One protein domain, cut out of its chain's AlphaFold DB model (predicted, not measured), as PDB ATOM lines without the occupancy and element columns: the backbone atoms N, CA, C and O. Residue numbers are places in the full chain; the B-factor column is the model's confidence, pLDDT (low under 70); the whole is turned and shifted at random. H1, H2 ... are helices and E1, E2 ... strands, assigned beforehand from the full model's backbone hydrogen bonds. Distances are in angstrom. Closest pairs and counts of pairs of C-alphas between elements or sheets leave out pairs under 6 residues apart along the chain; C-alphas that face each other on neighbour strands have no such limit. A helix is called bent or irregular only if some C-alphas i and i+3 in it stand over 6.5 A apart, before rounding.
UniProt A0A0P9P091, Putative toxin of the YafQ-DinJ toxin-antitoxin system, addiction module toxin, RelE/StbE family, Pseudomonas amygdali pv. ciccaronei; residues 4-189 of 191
ATOM      1  N   ASP A   4     386.686 313.712 209.514       72.62
ATOM      2  CA  ASP A   4     387.501 312.752 208.765       72.62
ATOM      3  C   ASP A   4     388.886 312.535 209.375       72.62
ATOM      4  O   ASP A   4     389.398 311.417 209.351       72.62
ATOM      5  N   SER A   5     389.467 313.554 210.016       68.69
ATOM      6  CA  SER A   5     390.741 313.412 210.728       68.69
ATOM      7  C   SER A   5     390.592 312.499 211.947       68.69
ATOM      8  O   SER A   5     391.454 311.662 212.195       68.69
ATOM      9  N   ALA A   6     389.469 312.598 212.667       69.81
ATOM     10  CA  ALA A   6     389.181 311.729 213.808       69.81
ATOM     11  C   ALA A   6     388.995 310.264 213.377       69.81
ATOM     12  O   ALA A   6     389.571 309.367 213.987       69.81
ATOM     13  N   ARG A   7     388.266 310.015 212.279       77.56
ATOM     14  CA  ARG A   7     388.107 308.661 211.718       77.56
ATOM     15  C   ARG A   7     389.426 308.072 211.228       77.56
ATOM     16  O   ARG A   7     389.656 306.878 211.397       77.56
ATOM     17  N   HIS A   8     390.297 308.902 210.660       73.44
ATOM     18  CA  HIS A   8     391.612 308.470 210.201       73.44
ATOM     19  C   HIS A   8     392.531 308.090 211.372       73.44
ATOM     20  O   HIS A   8     393.196 307.060 211.316       73.44
ATOM     21  N   VAL A   9     392.511 308.862 212.466       72.06
ATOM     22  CA  VAL A   9     393.255 308.540 213.696       72.06
ATOM     23  C   VAL A   9     392.726 307.261 214.353       72.06
ATOM     24  O   VAL A   9     393.528 306.421 214.743       72.06
ATOM     25  N   ILE A  10     391.404 307.055 214.409       74.56
ATOM     26  CA  ILE A  10     390.803 305.816 214.940       74.56
ATOM     27  C   ILE A  10     391.226 304.599 214.107       74.56
ATOM     28  O   ILE A  10     391.677 303.606 214.665       74.56
ATOM     29  N   ALA A  11     391.178 304.691 212.775       77.12
ATOM     30  CA  ALA A  11     391.604 303.600 211.898       77.12
ATOM     31  C   ALA A  11     393.110 303.292 212.005       77.12
ATOM     32  O   ALA A  11     393.524 302.145 211.832       77.12
ATOM     33  N   LEU A  12     393.937 304.307 212.281       71.88
ATOM     34  CA  LEU A  12     395.368 304.132 212.535       71.88
ATOM     35  C   LEU A  12     395.634 303.510 213.908       71.88
ATOM     36  O   LEU A  12     396.534 302.676 214.012       71.88
ATOM     37  N   LEU A  13     394.850 303.863 214.928       69.19
ATOM     38  CA  LEU A  13     394.913 303.235 216.245       69.19
ATOM     39  C   LEU A  13     394.447 301.778 216.178       69.19
ATOM     40  O   LEU A  13     395.194 300.916 216.600       69.19
ATOM     41  N   ASP A  14     393.323 301.449 215.546       71.25
ATOM     42  CA  ASP A  14     392.866 300.050 215.444       71.25
ATOM     43  C   ASP A  14     393.849 299.147 214.680       71.25
ATOM     44  O   ASP A  14     393.968 297.954 214.963       71.25
ATOM     45  N   ARG A  15     394.582 299.707 213.707       68.94
ATOM     46  CA  ARG A  15     395.576 298.962 212.921       68.94
ATOM     47  C   ARG A  15     396.929 298.800 213.614       68.94
ATOM     48  O   ARG A  15     397.632 297.848 213.294       68.94
ATOM     49  N   ASN A  16     397.312 299.714 214.510       63.94
ATOM     50  CA  ASN A  16     398.661 299.746 215.100       63.94
ATOM     51  C   ASN A  16     398.681 299.594 216.627       63.94
ATOM     52  O   ASN A  16     399.683 299.154 217.187       63.94
ATOM     53  N   ALA A  17     397.591 299.919 217.315       57.00
ATOM     54  CA  ALA A  17     397.420 299.738 218.749       57.00
ATOM     55  C   ALA A  17     396.927 298.316 219.030       57.00
ATOM     56  O   ALA A  17     395.830 298.079 219.528       57.00
ATOM     57  N   VAL A  18     397.785 297.336 218.748       55.62
ATOM     58  CA  VAL A  18     397.703 296.060 219.454       55.62
ATOM     59  C   VAL A  18     398.239 296.319 220.861       55.62
ATOM     60  O   VAL A  18     399.387 296.017 221.175       55.62
ATOM     61  N   THR A  19     397.419 296.918 221.725       55.94
ATOM     62  CA  THR A  19     397.680 297.003 223.166       55.94
ATOM     63  C   THR A  19     397.463 295.612 223.753       55.94
ATOM     64  O   THR A  19     396.479 295.334 224.435       55.94
ATOM     65  N   ARG A  20     398.365 294.672 223.449       54.38
ATOM     66  CA  ARG A  20     398.460 293.460 224.261       54.38
ATOM     67  C   ARG A  20     398.928 293.924 225.637       54.38
ATOM     68  O   ARG A  20     399.988 294.547 225.696       54.38
ATOM     69  N   PRO A  21     398.175 293.674 226.722       55.44
ATOM     70  CA  PRO A  21     398.704 293.898 228.056       55.44
ATOM     71  C   PRO A  21     399.999 293.095 228.149       55.44
ATOM     72  O   PRO A  21     399.982 291.869 228.039       55.44
ATOM     73  N   GLN A  22     401.131 293.791 228.237       57.09
ATOM     74  CA  GLN A  22     402.403 293.126 228.455       57.09
ATOM     75  C   GLN A  22     402.272 292.438 229.818       57.09
ATOM     76  O   GLN A  22     401.913 293.113 230.789       57.09
ATOM     77  N   PRO A  23     402.449 291.110 229.904       72.25
ATOM     78  CA  PRO A  23     402.310 290.425 231.175       72.25
ATOM     79  C   PRO A  23     403.307 291.052 232.147       72.25
ATOM     80  O   PRO A  23     404.502 291.138 231.859       72.25
ATOM     81  N   LEU A  24     402.799 291.529 233.287       83.44
ATOM     82  CA  LEU A  24     403.598 292.205 234.315       83.44
ATOM     83  C   LEU A  24     404.706 291.309 234.880       83.44
ATOM     84  O   LEU A  24     405.568 291.782 235.601       83.44
ATOM     85  N   ASP A  25     404.692 290.028 234.539       88.69
ATOM     86  CA  ASP A  25     405.677 289.014 234.887       88.69
ATOM     87  C   ASP A  25     407.112 289.433 234.548       88.69
ATOM     88  O   ASP A  25     408.020 289.123 235.311       88.69
ATOM     89  N   ALA A  26     407.313 290.199 233.467       89.31
ATOM     90  CA  ALA A  26     408.622 290.722 233.070       89.31
ATOM     91  C   ALA A  26     409.036 292.017 233.800       89.31
ATOM     92  O   ALA A  26     410.136 292.520 233.576       89.31
ATOM     93  N   LEU A  27     408.171 292.584 234.648       93.25
ATOM     94  CA  LEU A  27     408.470 293.799 235.404       93.25
ATOM     95  C   LEU A  27     409.621 293.532 236.373       93.25
ATOM     96  O   LEU A  27     409.464 292.736 237.296       93.25
ATOM     97  N   VAL A  28     410.749 294.211 236.178       93.81
ATOM     98  CA  VAL A  28     411.901 294.138 237.082       93.81
ATOM     99  C   VAL A  28     411.636 294.992 238.318       93.81
ATOM    100  O   VAL A  28     411.243 296.154 238.230       93.81
ATOM    101  N   LEU A  29     411.837 294.383 239.477       95.19
ATOM    102  CA  LEU A  29     411.631 294.934 240.801       95.19
ATOM    103  C   LEU A  29     412.965 294.918 241.540       95.19
ATOM    104  O   LEU A  29     413.609 293.875 241.655       95.19
ATOM    105  N   THR A  30     413.357 296.067 242.072       95.12
ATOM    106  CA  THR A  30     414.581 296.206 242.861       95.12
ATOM    107  C   THR A  30     414.257 296.052 244.342       95.12
ATOM    108  O   THR A  30     413.405 296.765 244.882       95.12
ATOM    109  N   LEU A  31     414.945 295.127 245.003       96.19
ATOM    110  CA  LEU A  31     414.909 294.934 246.445       96.19
ATOM    111  C   LEU A  31     416.181 295.521 247.055       96.19
ATOM    112  O   LEU A  31     417.278 295.126 246.663       96.19
ATOM    113  N   SER A  32     416.054 296.437 248.014       95.38
ATOM    114  CA  SER A  32     417.194 296.875 248.826       95.38
ATOM    115  C   SER A  32     417.545 295.810 249.859       95.38
ATOM    116  O   SER A  32     416.664 295.114 250.370       95.38
ATOM    117  N   VAL A  33     418.838 295.695 250.161       95.88
ATOM    118  CA  VAL A  33     419.381 294.761 251.152       95.88
ATOM    119  C   VAL A  33     419.881 295.573 252.336       95.88
ATOM    120  O   VAL A  33     420.885 296.271 252.229       95.88
ATOM    121  N   GLU A  34     419.157 295.530 253.446       95.62
ATOM    122  CA  GLU A  34     419.398 296.356 254.630       95.62
ATOM    123  C   GLU A  34     420.048 295.502 255.726       95.62
ATOM    124  O   GLU A  34     419.444 294.540 256.210       95.62
ATOM    125  N   ALA A  35     421.280 295.845 256.110       94.94
ATOM    126  CA  ALA A  35     422.023 295.156 257.170       94.94
ATOM    127  C   ALA A  35     421.478 295.472 258.567       94.94
ATOM    128  O   ALA A  35     421.514 294.639 259.469       94.94
ATOM    129  N   GLY A  36     420.976 296.690 258.736       95.19
ATOM    130  CA  GLY A  36     420.481 297.199 260.001       95.19
ATOM    131  C   GLY A  36     420.055 298.651 259.873       95.19
ATOM    132  O   GLY A  36     420.225 299.287 258.825       95.19
ATOM    133  N   GLN A  37     419.487 299.167 260.953       96.62
ATOM    134  CA  GLN A  37     419.012 300.541 261.022       96.62
ATOM    135  C   GLN A  37     419.274 301.138 262.402       96.62
ATOM    136  O   GLN A  37     419.393 300.404 263.375       96.62
ATOM    137  N   ALA A  38     419.325 302.461 262.491       96.88
ATOM    138  CA  ALA A  38     419.413 303.185 263.750       96.88
ATOM    139  C   ALA A  38     418.391 304.332 263.752       96.88
ATOM    140  O   ALA A  38     418.384 305.136 262.809       96.88
ATOM    141  N   PRO A  39     417.504 304.418 264.757       95.31
ATOM    142  CA  PRO A  39     416.717 305.622 264.973       95.31
ATOM    143  C   PRO A  39     417.653 306.747 265.425       95.31
ATOM    144  O   PRO A  39     418.473 306.541 266.313       95.31
ATOM    145  N   LEU A  40     417.534 307.914 264.800       94.81
ATOM    146  CA  LEU A  40     418.316 309.110 265.121       94.81
ATOM    147  C   LEU A  40     417.417 310.338 265.021       94.81
ATOM    148  O   LEU A  40     416.470 310.336 264.236       94.81
ATOM    149  N   THR A  41     417.729 311.408 265.734       93.88
ATOM    150  CA  THR A  41     417.173 312.731 265.429       93.88
ATOM    151  C   THR A  41     417.953 313.406 264.297       93.88
ATOM    152  O   THR A  41     419.054 312.994 263.918       93.88
ATOM    153  N   THR A  42     417.385 314.460 263.724       93.44
ATOM    154  CA  THR A  42     418.084 315.368 262.800       93.44
ATOM    155  C   THR A  42     419.327 315.990 263.436       93.44
ATOM    156  O   THR A  42     420.367 316.009 262.777       93.44
ATOM    157  N   ALA A  43     419.265 316.420 264.701       92.62
ATOM    158  CA  ALA A  43     420.423 316.957 265.419       92.62
ATOM    159  C   ALA A  43     421.542 315.919 265.587       92.62
ATOM    160  O   ALA A  43     422.707 316.210 265.312       92.62
ATOM    161  N   GLU A  44     421.197 314.688 265.982       94.69
ATOM    162  CA  GLU A  44     422.163 313.591 266.091       94.69
ATOM    163  C   GLU A  44     422.806 313.307 264.734       94.69
ATOM    164  O   GLU A  44     424.032 313.285 264.628       94.69
ATOM    165  N   LEU A  45     421.998 313.178 263.677       94.19
ATOM    166  CA  LEU A  45     422.490 312.930 262.324       94.19
ATOM    167  C   LEU A  45     423.429 314.041 261.829       94.19
ATOM    168  O   LEU A  45     424.431 313.740 261.185       94.19
ATOM    169  N   HIS A  46     423.119 315.304 262.128       92.94
ATOM    170  CA  HIS A  46     423.955 316.451 261.767       92.94
ATOM    171  C   HIS A  46     425.265 316.505 262.568       92.94
ATOM    172  O   HIS A  46     426.275 317.002 262.074       92.94
ATOM    173  N   SER A  47     425.261 316.003 263.805       94.56
ATOM    174  CA  SER A  47     426.451 315.974 264.662       94.56
ATOM    175  C   SER A  47     427.483 314.922 264.248       94.56
ATOM    176  O   SER A  47     428.652 315.052 264.607       94.56
ATOM    177  N   LEU A  48     427.062 313.903 263.489       96.19
ATOM    178  CA  LEU A  48     427.921 312.798 263.081       96.19
ATOM    179  C   LEU A  48     429.018 313.253 262.117       96.19
ATOM    180  O   LEU A  48     428.775 313.980 261.151       96.19
ATOM    181  N   VAL A  49     430.224 312.737 262.328       95.81
ATOM    182  CA  VAL A  49     431.390 312.984 261.475       95.81
ATOM    183  C   VAL A  49     432.017 311.677 260.981       95.81
ATOM    184  O   VAL A  49     431.808 310.610 261.565       95.81
ATOM    185  N   PRO A  50     432.802 311.708 259.886       96.94
ATOM    186  CA  PRO A  50     433.571 310.543 259.463       96.94
ATOM    187  C   PRO A  50     434.457 310.013 260.598       96.94
ATOM    188  O   PRO A  50     435.201 310.770 261.220       96.94
ATOM    189  N   GLY A  51     434.394 308.707 260.837       96.50
ATOM    190  CA  GLY A  51     435.056 308.020 261.944       96.50
ATOM    191  C   GLY A  51     434.124 307.661 263.101       96.50
ATOM    192  O   GLY A  51     434.415 306.684 263.793       96.50
ATOM    193  N   ASP A  52     433.002 308.368 263.268       97.56
ATOM    194  CA  ASP A  52     432.001 308.022 264.279       97.56
ATOM    195  C   ASP A  52     431.395 306.650 263.999       97.56
ATOM    196  O   ASP A  52     431.289 306.219 262.846       97.56
ATOM    197  N   VAL A  53     430.978 305.967 265.067       97.75
ATOM    198  CA  VAL A  53     430.295 304.679 264.974       97.75
ATOM    199  C   VAL A  53     428.892 304.785 265.546       97.75
ATOM    200  O   VAL A  53     428.711 305.145 266.706       97.75
ATOM    201  N   VAL A  54     427.909 304.406 264.733       97.69
ATOM    202  CA  VAL A  54     426.503 304.304 265.134       97.69
ATOM    203  C   VAL A  54     426.150 302.832 265.303       97.69
ATOM    204  O   VAL A  54     426.362 302.036 264.387       97.69
ATOM    205  N   MET A  55     425.615 302.457 266.464       97.69
ATOM    206  CA  MET A  55     425.142 301.092 266.714       97.69
ATOM    207  C   MET A  55     423.835 300.831 265.964       97.69
ATOM    208  O   MET A  55     422.965 301.699 265.915       97.69
ATOM    209  N   LEU A  56     423.703 299.642 265.377       96.56
ATOM    210  CA  LEU A  56     422.559 299.263 264.556       96.56
ATOM    211  C   LEU A  56     421.654 298.271 265.285       96.56
ATOM    212  O   LEU A  56     422.118 297.289 265.862       96.56
ATOM    213  N   ASP A  57     420.350 298.470 265.132       95.25
ATOM    214  CA  ASP A  57     419.363 297.419 265.319       95.25
ATOM    215  C   ASP A  57     419.462 296.453 264.132       95.25
ATOM    216  O   ASP A  57     419.187 296.818 262.980       95.25
ATOM    217  N   THR A  58     419.855 295.210 264.408       93.69
ATOM    218  CA  THR A  58     420.020 294.158 263.399       93.69
ATOM    219  C   THR A  58     419.123 292.961 263.664       93.69
ATOM    220  O   THR A  58     418.552 292.782 264.741       93.69
ATOM    221  N   LEU A  59     419.007 292.099 262.658       92.31
ATOM    222  CA  LEU A  59     418.468 290.760 262.846       92.31
ATOM    223  C   LEU A  59     419.588 289.817 263.322       92.31
ATOM    224  O   LEU A  59     420.775 290.086 263.130       92.31
ATOM    225  N   ALA A  60     419.208 288.709 263.958       88.50
ATOM    226  CA  ALA A  60     420.149 287.689 264.425       88.50
ATOM    227  C   ALA A  60     420.703 286.841 263.265       88.50
ATOM    228  O   ALA A  60     420.163 286.847 262.161       88.50
ATOM    229  N   ASP A  61     421.752 286.057 263.524       88.25
ATOM    230  CA  ASP A  61     422.274 285.033 262.606       88.25
ATOM    231  C   ASP A  61     422.613 285.546 261.199       88.25
ATOM    232  O   ASP A  61     422.283 284.895 260.202       88.25
ATOM    233  N   THR A  62     423.250 286.719 261.094       89.88
ATOM    234  CA  THR A  62     423.622 287.360 259.809       89.88
ATOM    235  C   THR A  62     422.427 287.623 258.880       89.88
ATOM    236  O   THR A  62     422.568 287.739 257.659       89.88
ATOM    237  N   GLN A  63     421.219 287.673 259.445       95.56
ATOM    238  CA  GLN A  63     420.021 287.976 258.685       95.56
ATOM    239  C   GLN A  63     419.987 289.458 258.319       95.56
ATOM    240  O   GLN A  63     420.353 290.333 259.099       95.56
ATOM    241  N   VAL A  64     419.500 289.721 257.118       95.75
ATOM    242  CA  VAL A  64     419.327 291.047 256.542       95.75
ATOM    243  C   VAL A  64     417.888 291.200 256.083       95.75
ATOM    244  O   VAL A  64     417.199 290.222 255.761       95.75
ATOM    245  N   LEU A  65     417.416 292.438 256.042       96.69
ATOM    246  CA  LEU A  65     416.086 292.726 255.543       96.69
ATOM    247  C   LEU A  65     416.144 292.994 254.039       96.69
ATOM    248  O   LEU A  65     416.880 293.863 253.581       96.69
ATOM    249  N   LEU A  66     415.325 292.279 253.270       97.06
ATOM    250  CA  LEU A  66     415.065 292.620 251.875       97.06
ATOM    251  C   LEU A  66     413.815 293.479 251.805       97.06
ATOM    252  O   LEU A  66     412.758 293.052 252.282       97.06
ATOM    253  N   ARG A  67     413.896 294.658 251.191       95.62
ATOM    254  CA  ARG A  67     412.758 295.574 251.086       95.62
ATOM    255  C   ARG A  67     412.440 295.917 249.639       95.62
ATOM    256  O   ARG A  67     413.294 296.338 248.875       95.62
ATOM    257  N   LEU A  68     411.165 295.778 249.285       94.88
ATOM    258  CA  LEU A  68     410.616 296.198 248.003       94.88
ATOM    259  C   LEU A  68     409.746 297.445 248.212       94.88
ATOM    260  O   LEU A  68     408.624 297.393 248.736       94.88
ATOM    261  N   GLY A  69     410.292 298.591 247.803       90.00
ATOM    262  CA  GLY A  69     409.677 299.897 248.022       90.00
ATOM    263  C   GLY A  69     409.448 300.180 249.511       90.00
ATOM    264  O   GLY A  69     410.274 299.863 250.355       90.00
ATOM    265  N   LYS A  70     408.308 300.782 249.862       87.00
ATOM    266  CA  LYS A  70     407.992 301.134 251.265       87.00
ATOM    267  C   LYS A  70     407.102 300.118 251.982       87.00
ATOM    268  O   LYS A  70     406.879 300.247 253.180       87.00
ATOM    269  N   ARG A  71     406.532 299.158 251.248       88.81
ATOM    270  CA  ARG A  71     405.418 298.335 251.747       88.81
ATOM    271  C   ARG A  71     405.757 296.874 251.895       88.81
ATOM    272  O   ARG A  71     405.090 296.222 252.677       88.81
ATOM    273  N   TYR A  72     406.732 296.350 251.171       94.44
ATOM    274  CA  TYR A  72     406.989 294.919 251.176       94.44
ATOM    275  C   TYR A  72     408.367 294.642 251.743       94.44
ATOM    276  O   TYR A  72     409.326 295.341 251.419       94.44
ATOM    277  N   ARG A  73     408.461 293.625 252.596       95.81
ATOM    278  CA  ARG A  73     409.737 293.158 253.129       95.81
ATOM    279  C   ARG A  73     409.762 291.651 253.310       95.81
ATOM    280  O   ARG A  73     408.726 291.038 253.560       95.81
ATOM    281  N   THR A  74     410.947 291.074 253.254       96.94
ATOM    282  CA  THR A  74     411.224 289.725 253.742       96.94
ATOM    283  C   THR A  74     412.576 289.712 254.449       96.94
ATOM    284  O   THR A  74     413.241 290.742 254.547       96.94
ATOM    285  N   VAL A  75     412.973 288.551 254.944       97.19
ATOM    286  CA  VAL A  75     414.280 288.321 255.543       97.19
ATOM    287  C   VAL A  75     415.076 287.378 254.652       97.19
ATOM    288  O   VAL A  75     414.532 286.402 254.123       97.19
ATOM    289  N   ALA A  76     416.362 287.671 254.514       97.12
ATOM    290  CA  ALA A  76     417.338 286.784 253.911       97.12
ATOM    291  C   ALA A  76     418.519 286.580 254.862       97.12
ATOM    292  O   ALA A  76     418.762 287.410 255.731       97.12
ATOM    293  N   ARG A  77     419.262 285.487 254.704       96.62
ATOM    294  CA  ARG A  77     420.572 285.316 255.338       96.62
ATOM    295  C   ARG A  77     421.654 285.769 254.379       96.62
ATOM    296  O   ARG A  77     421.642 285.348 253.225       96.62
ATOM    297  N   HIS A  78     422.583 286.582 254.859       93.31
ATOM    298  CA  HIS A  78     423.721 287.036 254.074       93.31
ATOM    299  C   HIS A  78     424.943 286.144 254.317       93.31
ATOM    300  O   HIS A  78     425.376 285.976 255.453       93.31
ATOM    301  N   GLN A  79     425.487 285.553 253.248       88.69
ATOM    302  CA  GLN A  79     426.666 284.684 253.284       88.69
ATOM    303  C   GLN A  79     427.599 285.023 252.115       88.69
ATOM    304  O   GLN A  79     427.402 284.559 250.989       88.69
ATOM    305  N   GLY A  80     428.624 285.836 252.375       85.75
ATOM    306  CA  GLY A  80     429.536 286.306 251.329       85.75
ATOM    307  C   GLY A  80     428.785 287.133 250.287       85.75
ATOM    308  O   GLY A  80     428.155 288.115 250.628       85.75
ATOM    309  N   GLU A  81     428.811 286.722 249.022       87.69
ATOM    310  CA  GLU A  81     428.096 287.415 247.935       87.69
ATOM    311  C   GLU A  81     426.708 286.815 247.650       87.69
ATOM    312  O   GLU A  81     426.093 287.100 246.622       87.69
ATOM    313  N   THR A  82     426.211 285.934 248.522       92.31
ATOM    314  CA  THR A  82     424.934 285.235 248.335       92.31
ATOM    315  C   THR A  82     423.944 285.578 249.441       92.31
ATOM    316  O   THR A  82     424.285 285.667 250.621       92.31
ATOM    317  N   LEU A  83     422.684 285.730 249.047       95.75
ATOM    318  CA  LEU A  83     421.537 285.875 249.927       95.75
ATOM    319  C   LEU A  83     420.666 284.626 249.848       95.75
ATOM    320  O   LEU A  83     420.220 284.240 248.772       95.75
ATOM    321  N   GLU A  84     420.379 284.027 250.995       97.44
ATOM    322  CA  GLU A  84     419.413 282.939 251.114       97.44
ATOM    323  C   GLU A  84     418.073 283.505 251.582       97.44
ATOM    324  O   GLU A  84     417.955 284.019 252.691       97.44
ATOM    325  N   TRP A  85     417.048 283.418 250.745       97.62
ATOM    326  CA  TRP A  85     415.692 283.849 251.065       97.62
ATOM    327  C   TRP A  85     415.111 282.981 252.188       97.62
ATOM    328  O   TRP A  85     415.096 281.763 252.054       97.62
ATOM    329  N   LEU A  86     414.611 283.559 253.286       97.25
ATOM    330  CA  LEU A  86     414.180 282.770 254.459       97.25
ATOM    331  C   LEU A  86     412.673 282.750 254.694       97.25
ATOM    332  O   LEU A  86     412.154 281.821 255.312       97.25
ATOM    333  N   GLY A  87     411.956 283.779 254.251       91.88
ATOM    334  CA  GLY A  87     410.561 283.977 254.636       91.88
ATOM    335  C   GLY A  87     409.685 284.517 253.515       91.88
ATOM    336  O   GLY A  87     410.183 284.984 252.496       91.88
ATOM    337  N   PRO A  88     408.355 284.478 253.670       93.62
ATOM    338  CA  PRO A  88     407.457 285.049 252.675       93.62
ATOM    339  C   PRO A  88     407.598 286.574 252.624       93.62
ATOM    340  O   PRO A  88     407.895 287.213 253.636       93.62
ATOM    341  N   LEU A  89     407.295 287.166 251.469       93.00
ATOM    342  CA  LEU A  89     407.153 288.613 251.350       93.00
ATOM    343  C   LEU A  89     405.947 289.076 252.181       93.00
ATOM    344  O   LEU A  89     404.820 288.623 251.978       93.00
ATOM    345  N   ARG A  90     406.180 289.973 253.135       93.25
ATOM    346  CA  ARG A  90     405.158 290.508 254.039       93.25
ATOM    347  C   ARG A  90     404.914 291.974 253.739       93.25
ATOM    348  O   ARG A  90     405.853 292.728 253.488       93.25
ATOM    349  N   THR A  91     403.656 292.384 253.839       90.81
ATOM    350  CA  THR A  91     403.303 293.801 253.824       90.81
ATOM    351  C   THR A  91     403.596 294.422 255.186       90.81
ATOM    352  O   THR A  91     403.214 293.886 256.224       90.81
ATOM    353  N   VAL A  92     404.242 295.577 255.176       82.50
ATOM    354  CA  VAL A  92     404.358 296.498 256.298       82.50
ATOM    355  C   VAL A  92     403.318 297.581 256.075       82.50
ATOM    356  O   VAL A  92     403.287 298.212 255.014       82.50
ATOM    357  N   SER A  93     402.447 297.793 257.057       73.62
ATOM    358  CA  SER A  93     401.592 298.973 257.048       73.62
ATOM    359  C   SER A  93     402.492 300.197 257.196       73.62
ATOM    360  O   SER A  93     403.156 300.311 258.226       73.62
ATOM    361  N   PRO A  94     402.550 301.110 256.208       62.25
ATOM    362  CA  PRO A  94     403.154 302.405 256.463       62.25
ATOM    363  C   PRO A  94     402.390 303.036 257.627       62.25
ATOM    364  O   PRO A  94     401.156 303.058 257.609       62.25
ATOM    365  N   HIS A  95     403.106 303.505 258.647       53.38
ATOM    366  CA  HIS A  95     402.529 304.364 259.669       53.38
ATOM    367  C   HIS A  95     402.138 305.686 259.000       53.38
ATOM    368  O   HIS A  95     402.887 306.654 259.005       53.38
ATOM    369  N   TYR A  96     400.972 305.713 258.358       47.31
ATOM    370  CA  TYR A  96     400.278 306.964 258.121       47.31
ATOM    371  C   TYR A  96     399.711 307.371 259.470       47.31
ATOM    372  O   TYR A  96     398.781 306.741 259.974       47.31
ATOM    373  N   VAL A  97     400.294 308.406 260.065       47.66
ATOM    374  CA  VAL A  97     399.597 309.174 261.090       47.66
ATOM    375  C   VAL A  97     398.326 309.682 260.411       47.66
ATOM    376  O   VAL A  97     398.385 310.525 259.516       47.66
ATOM    377  N   SER A  98     397.176 309.094 260.747       41.88
ATOM    378  CA  SER A  98     395.887 309.673 260.380       41.88
ATOM    379  C   SER A  98     395.786 310.995 261.120       41.88
ATOM    380  O   SER A  98     395.346 311.040 262.266       41.88
ATOM    381  N   HIS A  99     396.196 312.083 260.476       41.91
ATOM    382  CA  HIS A  99     395.762 313.401 260.894       41.91
ATOM    383  C   HIS A  99     394.275 313.496 260.555       41.91
ATOM    384  O   HIS A  99     393.882 313.886 259.456       41.91
ATOM    385  N   THR A 100     393.419 313.098 261.494       42.38
ATOM    386  CA  THR A 100     392.075 313.668 261.564       42.38
ATOM    387  C   THR A 100     392.272 315.173 261.653       42.38
ATOM    388  O   THR A 100     392.753 315.665 262.670       42.38
ATOM    389  N   PHE A 101     391.971 315.885 260.566       51.53
ATOM    390  CA  PHE A 101     391.959 317.342 260.537       51.53
ATOM    391  C   PHE A 101     390.944 317.830 261.574       51.53
ATOM    392  O   PHE A 101     389.746 317.922 261.298       51.53
ATOM    393  N   ASN A 102     391.411 318.082 262.796       52.56
ATOM    394  CA  ASN A 102     390.601 318.674 263.838       52.56
ATOM    395  C   ASN A 102     390.531 320.172 263.551       52.56
ATOM    396  O   ASN A 102     391.519 320.891 263.639       52.56
ATOM    397  N   ARG A 103     389.354 320.640 263.146       52.97
ATOM    398  CA  ARG A 103     389.113 321.989 262.615       52.97
ATOM    399  C   ARG A 103     389.040 323.061 263.718       52.97
ATOM    400  O   ARG A 103     388.321 324.041 263.562       52.97
ATOM    401  N   ASN A 104     389.746 322.847 264.829       58.75
ATOM    402  CA  ASN A 104     389.715 323.696 266.019       58.75
ATOM    403  C   ASN A 104     391.104 324.198 266.443       58.75
ATOM    404  O   ASN A 104     391.304 324.499 267.620       58.75
ATOM    405  N   ASP A 105     392.048 324.328 265.508       53.78
ATOM    406  CA  ASP A 105     393.227 325.155 265.764       53.78
ATOM    407  C   ASP A 105     392.783 326.613 265.839       53.78
ATOM    408  O   ASP A 105     392.561 327.306 264.844       53.78
ATOM    409  N   SER A 106     392.568 327.044 267.077       56.31
ATOM    410  CA  SER A 106     392.498 328.449 267.428       56.31
ATOM    411  C   SER A 106     393.834 329.074 267.065       56.31
ATOM    412  O   SER A 106     394.880 328.586 267.482       56.31
ATOM    413  N   MET A 107     393.759 330.128 266.255       56.69
ATOM    414  CA  MET A 107     394.878 330.942 265.805       56.69
ATOM    415  C   MET A 107     395.737 331.341 267.014       56.69
ATOM    416  O   MET A 107     395.379 332.267 267.739       56.69
ATOM    417  N   SER A 108     396.823 330.607 267.263       51.50
ATOM    418  CA  SER A 108     397.857 331.037 268.200       51.50
ATOM    419  C   SER A 108     398.840 331.924 267.458       51.50
ATOM    420  O   SER A 108     399.126 331.723 266.277       51.50
ATOM    421  N   GLU A 109     399.235 332.963 268.177       54.00
ATOM    422  CA  GLU A 109     400.077 334.076 267.772       54.00
ATOM    423  C   GLU A 109     401.354 333.644 267.053       54.00
ATOM    424  O   GLU A 109     401.864 332.544 267.247       54.00
ATOM    425  N   MET A 110     401.864 334.556 266.226       55.50
ATOM    426  CA  MET A 110     403.146 334.447 265.537       55.50
ATOM    427  C   MET A 110     404.263 334.196 266.561       55.50
ATOM    428  O   MET A 110     404.768 335.141 267.166       55.50
ATOM    429  N   THR A 111     404.626 332.933 266.768       47.94
ATOM    430  CA  THR A 111     405.819 332.546 267.512       47.94
ATOM    431  C   THR A 111     407.046 332.594 266.611       47.94
ATOM    432  O   THR A 111     406.995 332.342 265.405       47.94
ATOM    433  N   ASP A 112     408.126 333.026 267.244       54.34
ATOM    434  CA  ASP A 112     409.423 333.388 266.699       54.34
ATOM    435  C   ASP A 112     410.071 332.232 265.918       54.34
ATOM    436  O   ASP A 112     409.873 331.055 266.228       54.34
ATOM    437  N   GLY A 113     410.880 332.550 264.904       55.19
ATOM    438  CA  GLY A 113     411.485 331.554 264.007       55.19
ATOM    439  C   GLY A 113     412.402 330.529 264.696       55.19
ATOM    440  O   GLY A 113     412.728 329.512 264.089       55.19
ATOM    441  N   SER A 114     412.788 330.763 265.955       60.56
ATOM    442  CA  SER A 114     413.636 329.883 266.770       60.56
ATOM    443  C   SER A 114     412.939 328.616 267.283       60.56
ATOM    444  O   SER A 114     413.599 327.592 267.466       60.56
ATOM    445  N   ASP A 115     411.620 328.653 267.503       62.50
ATOM    446  CA  ASP A 115     410.877 327.497 268.040       62.50
ATOM    447  C   ASP A 115     410.692 326.405 266.978       62.50
ATOM    448  O   ASP A 115     410.734 325.208 267.273       62.50
ATOM    449  N   LEU A 116     410.538 326.813 265.715       70.00
ATOM    450  CA  LEU A 116     410.472 325.892 264.583       70.00
ATOM    451  C   LEU A 116     411.818 325.206 264.340       70.00
ATOM    452  O   LEU A 116     411.832 324.011 264.073       70.00
ATOM    453  N   ASP A 117     412.928 325.937 264.460       68.06
ATOM    454  CA  ASP A 117     414.277 325.396 264.249       68.06
ATOM    455  C   ASP A 117     414.600 324.309 265.290       68.06
ATOM    456  O   ASP A 117     414.942 323.182 264.940       68.06
ATOM    457  N   THR A 118     414.309 324.586 266.567       70.88
ATOM    458  CA  THR A 118     414.458 323.605 267.658       70.88
ATOM    459  C   THR A 118     413.561 322.376 267.445       70.88
ATOM    460  O   THR A 118     413.979 321.242 267.665       70.88
ATOM    461  N   SER A 119     412.329 322.567 266.959       76.38
ATOM    462  CA  SER A 119     411.427 321.449 266.651       76.38
ATOM    463  C   SER A 119     411.899 320.602 265.464       76.38
ATOM    464  O   SER A 119     411.538 319.424 265.385       76.38
ATOM    465  N   LEU A 120     412.643 321.182 264.519       85.56
ATOM    466  CA  LEU A 120     413.180 320.454 263.374       85.56
ATOM    467  C   LEU A 120     414.408 319.628 263.742       85.56
ATOM    468  O   LEU A 120     414.611 318.613 263.084       85.56
ATOM    469  N   ASP A 121     415.158 320.009 264.777       86.12
ATOM    470  CA  ASP A 121     416.319 319.294 265.332       86.12
ATOM    471  C   ASP A 121     415.955 318.007 266.100       86.12
ATOM    472  O   ASP A 121     416.754 317.071 266.200       86.12
ATOM    473  N   GLU A 122     414.720 317.920 266.597       88.12
ATOM    474  CA  GLU A 122     414.194 316.737 267.290       88.12
ATOM    475  C   GLU A 122     413.446 315.769 266.356       88.12
ATOM    476  O   GLU A 122     412.913 314.749 266.801       88.12
ATOM    477  N   LEU A 123     413.391 316.061 265.051       90.81
ATOM    478  CA  LEU A 123     412.638 315.259 264.092       90.81
ATOM    479  C   LEU A 123     413.202 313.824 264.030       90.81
ATOM    480  O   LEU A 123     414.359 313.641 263.640       90.81
ATOM    481  N   PRO A 124     412.400 312.787 264.345       91.25
ATOM    482  CA  PRO A 124     412.873 311.412 264.314       91.25
ATOM    483  C   PRO A 124     413.079 310.939 262.874       91.25
ATOM    484  O   PRO A 124     412.178 310.975 262.030       91.25
ATOM    485  N   LEU A 125     414.278 310.437 262.618       93.31
ATOM    486  CA  LEU A 125     414.730 309.837 261.377       93.31
ATOM    487  C   LEU A 125     415.180 308.395 261.625       93.31
ATOM    488  O   LEU A 125     415.386 307.938 262.748       93.31
ATOM    489  N   THR A 126     415.331 307.644 260.541       95.00
ATOM    490  CA  THR A 126     415.925 306.308 260.587       95.00
ATOM    491  C   THR A 126     417.054 306.254 259.580       95.00
ATOM    492  O   THR A 126     416.821 306.374 258.372       95.00
ATOM    493  N   LEU A 127     418.269 306.076 260.091       97.12
ATOM    494  CA  LEU A 127     419.437 305.741 259.298       97.12
ATOM    495  C   LEU A 127     419.368 304.256 258.955       97.12
ATOM    496  O   LEU A 127     419.270 303.416 259.843       97.12
ATOM    497  N   VAL A 128     419.423 303.924 257.674       97.38
ATOM    498  CA  VAL A 128     419.417 302.549 257.173       97.38
ATOM    499  C   VAL A 128     420.757 302.271 256.508       97.38
ATOM    500  O   VAL A 128     421.184 303.028 255.637       97.38
ATOM    501  N   CYS A 129     421.408 301.176 256.898       96.88
ATOM    502  CA  CYS A 129     422.646 300.710 256.275       96.88
ATOM    503  C   CYS A 129     422.318 299.706 255.173       96.88
ATOM    504  O   CYS A 129     421.959 298.558 255.448       96.88
ATOM    505  N   GLN A 130     422.419 300.145 253.921       95.94
ATOM    506  CA  GLN A 130     422.111 299.332 252.753       95.94
ATOM    507  C   GLN A 130     423.390 298.706 252.178       95.94
ATOM    508  O   GLN A 130     424.272 299.412 251.706       95.94
ATOM    509  N   LEU A 131     423.467 297.373 252.177       93.81
ATOM    510  CA  LEU A 131     424.578 296.589 251.606       93.81
ATOM    511  C   LEU A 131     424.590 296.587 250.075       93.81
ATOM    512  O   LEU A 131     425.623 296.365 249.452       93.81
ATOM    513  N   GLY A 132     423.426 296.784 249.464       92.88
ATOM    514  CA  GLY A 132     423.268 296.742 248.020       92.88
ATOM    515  C   GLY A 132     421.818 296.526 247.623       92.88
ATOM    516  O   GLY A 132     420.886 296.897 248.347       92.88
ATOM    517  N   SER A 133     421.624 295.928 246.454       93.50
ATOM    518  CA  SER A 133     420.302 295.598 245.935       93.50
ATOM    519  C   SER A 133     420.314 294.314 245.118       93.50
ATOM    520  O   SER A 133     421.343 293.916 244.576       93.50
ATOM    521  N   VAL A 134     419.142 293.704 244.985       94.75
ATOM    522  CA  VAL A 134     418.890 292.591 244.066       94.75
ATOM    523  C   VAL A 134     417.757 292.985 243.132       94.75
ATOM    524  O   VAL A 134     416.763 293.563 243.567       94.75
ATOM    525  N   GLU A 135     417.889 292.662 241.851       95.06
ATOM    526  CA  GLU A 135     416.837 292.859 240.860       95.06
ATOM    527  C   GLU A 135     416.181 291.523 240.518       95.06
ATOM    528  O   GLU A 135     416.859 290.553 240.185       95.06
ATOM    529  N   LEU A 136     414.853 291.475 240.603       95.56
ATOM    530  CA  LEU A 136     414.049 290.303 240.269       95.56
ATOM    531  C   LEU A 136     412.874 290.711 239.402       95.56
ATOM    532  O   LEU A 136     412.187 291.686 239.688       95.56
ATOM    533  N   THR A 137     412.581 289.931 238.373       95.69
ATOM    534  CA  THR A 137     411.298 290.045 237.674       95.69
ATOM    535  C   THR A 137     410.144 289.672 238.608       95.69
ATOM    536  O   THR A 137     410.312 288.891 239.547       95.69
ATOM    537  N   LEU A 138     408.941 290.187 238.346       94.94
ATOM    538  CA  LEU A 138     407.746 289.807 239.099       94.94
ATOM    539  C   LEU A 138     407.491 288.292 239.038       94.94
ATOM    540  O   LEU A 138     407.035 287.722 240.028       94.94
ATOM    541  N   ALA A 139     407.802 287.640 237.911       94.44
ATOM    542  CA  ALA A 139     407.758 286.183 237.785       94.44
ATOM    543  C   ALA A 139     408.701 285.496 238.783       94.44
ATOM    544  O   ALA A 139     408.243 284.697 239.595       94.44
ATOM    545  N   GLN A 140     409.982 285.878 238.792       95.31
ATOM    546  CA  GLN A 140     410.963 285.330 239.735       95.31
ATOM    547  C   GLN A 140     410.546 285.581 241.185       95.31
ATOM    548  O   GLN A 140     410.587 284.669 242.002       95.31
ATOM    549  N   LEU A 141     410.073 286.792 241.502       95.50
ATOM    550  CA  LEU A 141     409.620 287.137 242.849       95.50
ATOM    551  C   LEU A 141     408.460 286.244 243.327       95.50
ATOM    552  O   LEU A 141     408.383 285.936 244.515       95.50
ATOM    553  N   ARG A 142     407.562 285.818 242.426       94.25
ATOM    554  CA  ARG A 142     406.462 284.888 242.745       94.25
ATOM    555  C   ARG A 142     406.936 283.461 243.005       94.25
ATOM    556  O   ARG A 142     406.258 282.738 243.727       94.25
ATOM    557  N   GLU A 143     408.058 283.069 242.416       94.75
ATOM    558  CA  GLU A 143     408.663 281.745 242.588       94.75
ATOM    559  C   GLU A 143     409.565 281.668 243.830       94.75
ATOM    560  O   GLU A 143     409.921 280.572 244.261       94.75
ATOM    561  N   MET A 144     409.901 282.811 244.445       96.88
ATOM    562  CA  MET A 144     410.749 282.862 245.636       96.88
ATOM    563  C   MET A 144     410.149 282.080 246.806       96.88
ATOM    564  O   MET A 144     409.051 282.363 247.292       96.88
ATOM    565  N   ALA A 145     410.942 281.150 247.324       94.88
ATOM    566  CA  ALA A 145     410.619 280.338 248.488       94.88
ATOM    567  C   ALA A 145     411.806 280.285 249.465       94.88
ATOM    568  O   ALA A 145     412.944 280.548 249.060       94.88
ATOM    569  N   PRO A 146     411.577 279.943 250.748       96.81
ATOM    570  CA  PRO A 146     412.665 279.695 251.687       96.81
ATOM    571  C   PRO A 146     413.727 278.741 251.111       96.81
ATOM    572  O   PRO A 146     413.379 277.706 250.547       96.81
ATOM    573  N   GLY A 147     415.004 279.109 251.230       96.56
ATOM    574  CA  GLY A 147     416.153 278.394 250.663       96.56
ATOM    575  C   GLY A 147     416.566 278.841 249.253       96.56
ATOM    576  O   GLY A 147     417.603 278.403 248.760       96.56
ATOM    577  N   SER A 148     415.800 279.720 248.594       97.31
ATOM    578  CA  SER A 148     416.201 280.281 247.293       97.31
ATOM    579  C   SER A 148     417.447 281.154 247.450       97.31
ATOM    580  O   SER A 148     417.504 281.979 248.362       97.31
ATOM    581  N   LEU A 149     418.419 281.005 246.548       96.44
ATOM    582  CA  LEU A 149     419.679 281.749 246.581       96.44
ATOM    583  C   LEU A 149     419.689 282.870 245.541       96.44
ATOM    584  O   LEU A 149     419.293 282.667 244.393       96.44
ATOM    585  N   LEU A 150     420.165 284.043 245.945       94.69
ATOM    586  CA  LEU A 150     420.252 285.245 245.123       94.69
ATOM    587  C   LEU A 150     421.672 285.821 245.193       94.69
ATOM    588  O   LEU A 150     422.219 285.911 246.292       94.69
ATOM    589  N   PRO A 151     422.267 286.255 244.071       92.31
ATOM    590  CA  PRO A 151     423.516 287.002 244.118       92.31
ATOM    591  C   PRO A 151     423.266 288.411 244.669       92.31
ATOM    592  O   PRO A 151     422.293 289.070 244.295       92.31
ATOM    593  N   LEU A 152     424.159 288.890 245.532       89.50
ATOM    594  CA  LEU A 152     424.171 290.274 245.989       89.50
ATOM    595  C   LEU A 152     424.976 291.128 245.005       89.50
ATOM    596  O   LEU A 152     426.179 290.940 244.840       89.50
ATOM    597  N   ALA A 153     424.320 292.073 244.332       76.50
ATOM    598  CA  ALA A 153     425.011 292.961 243.408       76.50
ATOM    599  C   ALA A 153     425.739 294.085 244.165       76.50
ATOM    600  O   ALA A 153     425.130 294.807 244.955       76.50
ATOM    601  N   GLY A 154     427.024 294.280 243.858       64.38
ATOM    602  CA  GLY A 154     427.763 295.495 244.219       64.38
ATOM    603  C   GLY A 154     428.317 295.569 245.645       64.38
ATOM    604  O   GLY A 154     428.828 296.623 246.012       64.38
ATOM    605  N   SER A 155     428.275 294.492 246.433       63.22
ATOM    606  CA  SER A 155     428.852 294.484 247.782       63.22
ATOM    607  C   SER A 155     430.378 294.355 247.744       63.22
ATOM    608  O   SER A 155     430.910 293.361 247.253       63.22
ATOM    609  N   ARG A 156     431.099 295.327 248.311       65.81
ATOM    610  CA  ARG A 156     432.515 295.179 248.687       65.81
ATOM    611  C   ARG A 156     432.596 295.016 250.196       65.81
ATOM    612  O   ARG A 156     432.200 295.944 250.879       65.81
ATOM    613  N   HIS A 157     433.128 293.883 250.664       66.94
ATOM    614  CA  HIS A 157     433.724 293.665 251.997       66.94
ATOM    615  C   HIS A 157     433.261 294.621 253.118       66.94
ATOM    616  O   HIS A 157     434.092 295.303 253.696       66.94
ATOM    617  N   ASP A 158     431.958 294.669 253.413       84.19
ATOM    618  CA  ASP A 158     431.363 295.429 254.530       84.19
ATOM    619  C   ASP A 158     431.102 296.937 254.310       84.19
ATOM    620  O   ASP A 158     430.579 297.604 255.205       84.19
ATOM    621  N   GLU A 159     431.359 297.486 253.118       92.69
ATOM    622  CA  GLU A 159     430.932 298.846 252.754       92.69
ATOM    623  C   GLU A 159     429.409 298.902 252.547       92.69
ATOM    624  O   GLU A 159     428.814 298.049 251.883       92.69
ATOM    625  N   VAL A 160     428.779 299.938 253.100       94.88
ATOM    626  CA  VAL A 160     427.334 300.173 253.024       94.88
ATOM    627  C   VAL A 160     427.015 301.595 252.593       94.88
ATOM    628  O   VAL A 160     427.721 302.557 252.911       94.88
ATOM    629  N   ASP A 161     425.877 301.734 251.928       95.81
ATOM    630  CA  ASP A 161     425.247 303.020 251.688       95.81
ATOM    631  C   ASP A 161     424.440 303.443 252.912       95.81
ATOM    632  O   ASP A 161     423.608 302.698 253.430       95.81
ATOM    633  N   LEU A 162     424.685 304.673 253.361       97.06
ATOM    634  CA  LEU A 162     423.930 305.299 254.436       97.06
ATOM    635  C   LEU A 162     422.690 305.949 253.830       97.06
ATOM    636  O   LEU A 162     422.804 306.889 253.038       97.06
ATOM    637  N   MET A 163     421.513 305.443 254.186       96.31
ATOM    638  CA  MET A 163     420.235 305.852 253.612       96.31
ATOM    639  C   MET A 163     419.348 306.498 254.676       96.31
ATOM    640  O   MET A 163     419.169 305.946 255.755       96.31
ATOM    641  N   VAL A 164     418.719 307.625 254.353       94.62
ATOM    642  CA  VAL A 164     417.665 308.244 255.174       94.62
ATOM    643  C   VAL A 164     416.492 308.578 254.267       94.62
ATOM    644  O   VAL A 164     416.664 309.165 253.197       94.62
ATOM    645  N   ASN A 165     415.281 308.174 254.655       90.31
ATOM    646  CA  ASN A 165     414.063 308.393 253.862       90.31
ATOM    647  C   ASN A 165     414.174 307.915 252.396       90.31
ATOM    648  O   ASN A 165     413.550 308.476 251.493       90.31
ATOM    649  N   GLY A 166     414.964 306.863 252.154       90.06
ATOM    650  CA  GLY A 166     415.205 306.297 250.823       90.06
ATOM    651  C   GLY A 166     416.190 307.086 249.953       90.06
ATOM    652  O   GLY A 166     416.335 306.770 248.775       90.06
ATOM    653  N   ARG A 167     416.872 308.097 250.502       93.44
ATOM    654  CA  ARG A 167     417.941 308.839 249.826       93.44
ATOM    655  C   ARG A 167     419.284 308.464 250.431       93.44
ATOM    656  O   ARG A 167     419.413 308.413 251.652       93.44
ATOM    657  N   ARG A 168     420.280 308.239 249.576       95.38
ATOM    658  CA  ARG A 168     421.663 308.060 250.013       95.38
ATOM    659  C   ARG A 168     422.208 309.388 250.515       95.38
ATOM    660  O   ARG A 168     422.123 310.385 249.802       95.38
ATOM    661  N   ILE A 169     422.751 309.372 251.722       96.06
ATOM    662  CA  ILE A 169     423.374 310.529 252.370       96.06
ATOM    663  C   ILE A 169     424.879 310.344 252.567       96.06
ATOM    664  O   ILE A 169     425.584 311.307 252.848       96.06
ATOM    665  N   GLY A 170     425.398 309.124 252.415       95.88
ATOM    666  CA  GLY A 170     426.806 308.843 252.656       95.88
ATOM    667  C   GLY A 170     427.195 307.391 252.433       95.88
ATOM    668  O   GLY A 170     426.454 306.608 251.827       95.88
ATOM    669  N   ARG A 171     428.379 307.059 252.938       96.19
ATOM    670  CA  ARG A 171     428.949 305.712 252.988       96.19
ATOM    671  C   ARG A 171     429.438 305.404 254.391       96.19
ATOM    672  O   ARG A 171     429.933 306.288 255.096       96.19
ATOM    673  N   GLY A 172     429.344 304.137 254.750       96.25
ATOM    674  CA  GLY A 172     429.885 303.602 255.982       96.25
ATOM    675  C   GLY A 172     430.518 302.237 255.763       96.25
ATOM    676  O   GLY A 172     430.422 301.657 254.685       96.25
ATOM    677  N   GLU A 173     431.151 301.737 256.806       96.31
ATOM    678  CA  GLU A 173     431.700 300.389 256.876       96.31
ATOM    679  C   GLU A 173     431.092 299.697 258.091       96.31
ATOM    680  O   GLU A 173     431.083 300.265 259.189       96.31
ATOM    681  N   LEU A 174     430.544 298.501 257.903       94.88
ATOM    682  CA  LEU A 174     430.020 297.719 259.015       94.88
ATOM    683  C   LEU A 174     431.174 297.265 259.907       94.88
ATOM    684  O   LEU A 174     432.204 296.788 259.440       94.88
ATOM    685  N   VAL A 175     430.988 297.414 261.213       95.25
ATOM    686  CA  VAL A 175     431.979 297.051 262.222       95.25
ATOM    687  C   VAL A 175     431.305 296.275 263.344       95.25
ATOM    688  O   VAL A 175     430.259 296.678 263.849       95.25
ATOM    689  N   SER A 176     431.901 295.163 263.762       93.31
ATOM    690  CA  SER A 176     431.430 294.425 264.937       93.31
ATOM    691  C   SER A 176     432.020 295.035 266.207       93.31
ATOM    692  O   SER A 176     433.238 295.186 266.319       93.31
ATOM    693  N   ILE A 177     431.165 295.367 267.174       92.62
ATOM    694  CA  ILE A 177     431.559 295.893 268.486       92.62
ATOM    695  C   ILE A 177     430.963 294.990 269.561       92.62
ATOM    696  O   ILE A 177     429.763 295.031 269.837       92.62
ATOM    697  N   GLY A 178     431.817 294.166 270.170       91.62
ATOM    698  CA  GLY A 178     431.363 293.090 271.052       91.62
ATOM    699  C   GLY A 178     430.446 292.137 270.286       91.62
ATOM    700  O   GLY A 178     430.831 291.629 269.234       91.62
ATOM    701  N   ASP A 179     429.228 291.959 270.793       88.88
ATOM    702  CA  ASP A 179     428.195 291.115 270.180       88.88
ATOM    703  C   ASP A 179     427.248 291.895 269.244       88.88
ATOM    704  O   ASP A 179     426.320 291.320 268.676       88.88
ATOM    705  N   GLY A 180     427.446 293.211 269.103       91.69
ATOM    706  CA  GLY A 180     426.613 294.090 268.283       91.69
ATOM    707  C   GLY A 180     427.257 294.461 266.948       91.69
ATOM    708  O   GLY A 180     428.475 294.381 266.774       91.69
ATOM    709  N   LEU A 181     426.426 294.930 266.016       94.62
ATOM    710  CA  LEU A 181     426.868 295.524 264.756       94.62
ATOM    711  C   LEU A 181     426.715 297.045 264.827       94.62
ATOM    712  O   LEU A 181     425.677 297.556 265.243       94.62
ATOM    713  N   GLY A 182     427.741 297.764 264.401       96.81
ATOM    714  CA  GLY A 182     427.692 299.198 264.165       96.81
ATOM    715  C   GLY A 182     428.065 299.529 262.728       96.81
ATOM    716  O   GLY A 182     428.523 298.678 261.966       96.81
ATOM    717  N   VAL A 183     427.893 300.793 262.364       97.69
ATOM    718  CA  VAL A 183     428.419 301.361 261.126       97.69
ATOM    719  C   VAL A 183     429.377 302.489 261.463       97.69
ATOM    720  O   VAL A 183     429.013 303.439 262.155       97.69
ATOM    721  N   ARG A 184     430.614 302.386 260.976       97.75
ATOM    722  CA  ARG A 184     431.580 303.480 261.012       97.75
ATOM    723  C   ARG A 184     431.350 304.381 259.810       97.75
ATOM    724  O   ARG A 184     431.387 303.910 258.674       97.75
ATOM    725  N   LEU A 185     431.143 305.670 260.038       97.31
ATOM    726  CA  LEU A 185     430.933 306.625 258.960       97.31
ATOM    727  C   LEU A 185     432.239 306.860 258.198       97.31
ATOM    728  O   LEU A 185     433.263 307.185 258.794       97.31
ATOM    729  N   LEU A 186     432.208 306.732 256.871       95.56
ATOM    730  CA  LEU A 186     433.361 307.019 256.010       95.56
ATOM    731  C   LEU A 186     433.282 308.419 255.402       95.56
ATOM    732  O   LEU A 186     434.302 309.057 255.151       95.56
ATOM    733  N   GLY A 187     432.068 308.900 255.153       93.75
ATOM    734  CA  GLY A 187     431.847 310.209 254.562       93.75
ATOM    735  C   GLY A 187     430.400 310.421 254.156       93.75
ATOM    736  O   GLY A 187     429.700 309.480 253.771       93.75
ATOM    737  N   PHE A 188     429.970 311.677 254.197       91.00
ATOM    738  CA  PHE A 188     428.693 312.095 253.638       91.00
ATOM    739  C   PHE A 188     428.868 312.482 252.174       91.00
ATOM    740  O   PHE A 188     429.847 313.120 251.785       91.00
ATOM    741  N   THR A 189     427.906 312.097 251.345       81.81
ATOM    742  CA  THR A 189     427.809 312.618 249.986       81.81
ATOM    743  C   THR A 189     427.160 313.991 250.096       81.81
ATOM    744  O   THR A 189     425.949 314.073 250.295       81.81
TER     745      THR A 189
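This is residues 4 to 189 of the 191 residues of the protein "Putative toxin of the YafQ-DinJ toxin-antitoxin system, addiction module toxin, RelE/StbE family" of Pseudomonas amygdali pv. ciccaronei (UniProt A0A0P9P091). The body is one sheet of ten strands, curled like part of a barrel and bent back on itself, so that leaf E2 E10 E9 E8 faces leaf E1 E3 E4 E5 E7, with the long strand E6 as the hinge. Two pieces stick out of this body: residues 4 to 22 with H1, and residues 95 to 117, most of a long loop and the first part of H3; the short H2 packs across the sheet, and H4 only grazes it. The printed part has 186 residues, with four named helices and ten named strands in the order H1 E1 H2 E2 E3 E4 E5 H3 E6 H4 E7 E8 E9 E10; the class is mixed, helices and strands. The sheet runs E2 E10 E9 E8 E6 E1 E3 E4 E5 E7, all antiparallel. The whole is loose, with a radius of gyration of the C-alphas of 23.0 A, and flat, with spans of 68 by 57 by 30 A.

Start at H1, residues 4 to 16, which is not on the sheet, with 0 pairs of C-alphas within 10 A. Next look at E1, residues 28 to 41, and its antiparallel neighbour E6, residues 124 to 137, at 165 degrees; N 29 and O 136 are 2.7 A apart, within hydrogen-bond range. E1 bends by 73 degrees at residue 38, and E6 by 75 degrees at residue 131. H2, residues 42 to 47, is on the sheet over E1 at a height of 7.8 A, and runs across the strands at 84 degrees to E1 on the local plane. H3, residues 113 to 121, is not on the sheet, and only just touches H2, with 3 pairs of C-alphas within 8 A; the closest are those of Ala 43 and Asp 121, 4.7 A apart, and the lines are about perpendicular at 78 degrees. E2, residues 53 to 55, is an edge strand beside E10, residues 180 to 188, with N 54 and O 183 at 3.0 A. E3, residues 63 to 68, E4, residues 72 to 79, and E5, residues 82 to 85, form a meander, each strand the antiparallel neighbour of the one before; see N 66 and O 74 at 2.9 A, and N 77 and O 84 at 2.8 A. E3 is also the neighbour of E1, with N 34 and O 65 at 2.8 A. H4, residues 138 to 143, only grazes the sheet; its closest C-alpha pair with E1 is Leu 138 and Val 28, 6.3 A. E7, residues 149 to 151, is the other edge strand, beside E5, with N 83 and O 150 at 2.8 A. E8, residues 159 to 164, is the neighbour of E6, with N 128 and O 163 at 2.8 A, and begins a second meander with E9, residues 167 to 177, and E10; see N 160 and O 172 at 2.9 A, and N 182 and O 175 at 2.8 A. In H1, H2 and H4 every O i to N i+4 pair is within hydrogen-bond range, in H3 4 of 5.

Find C-alpha 4 at (387.501, 312.752, 208.765), where H1 begins its 18.3 A. C-alpha 28 at (411.901, 294.138, 237.082) opens E1, 34.3 A long; E6 measures 34.2 A, E9 26.5 A and E4 22.3 A. E10 runs 23.3 A to C-alpha 188 at (428.693, 312.095, 253.638).

The C-alphas of Asp 4 and Gly 178 are the two farthest apart, 78.7 A. Without the stretches that stand free, 144 residues span 50 by 33 by 25 A. The printed part has no cut; the links H1 to E1 and E5 to H3 are long, with 11 and 27 residues. Mean pLDDT of the printed part is 84.8; 38 residues are under 70, among them 15 to 22, 94 to 115 and 154 to 157.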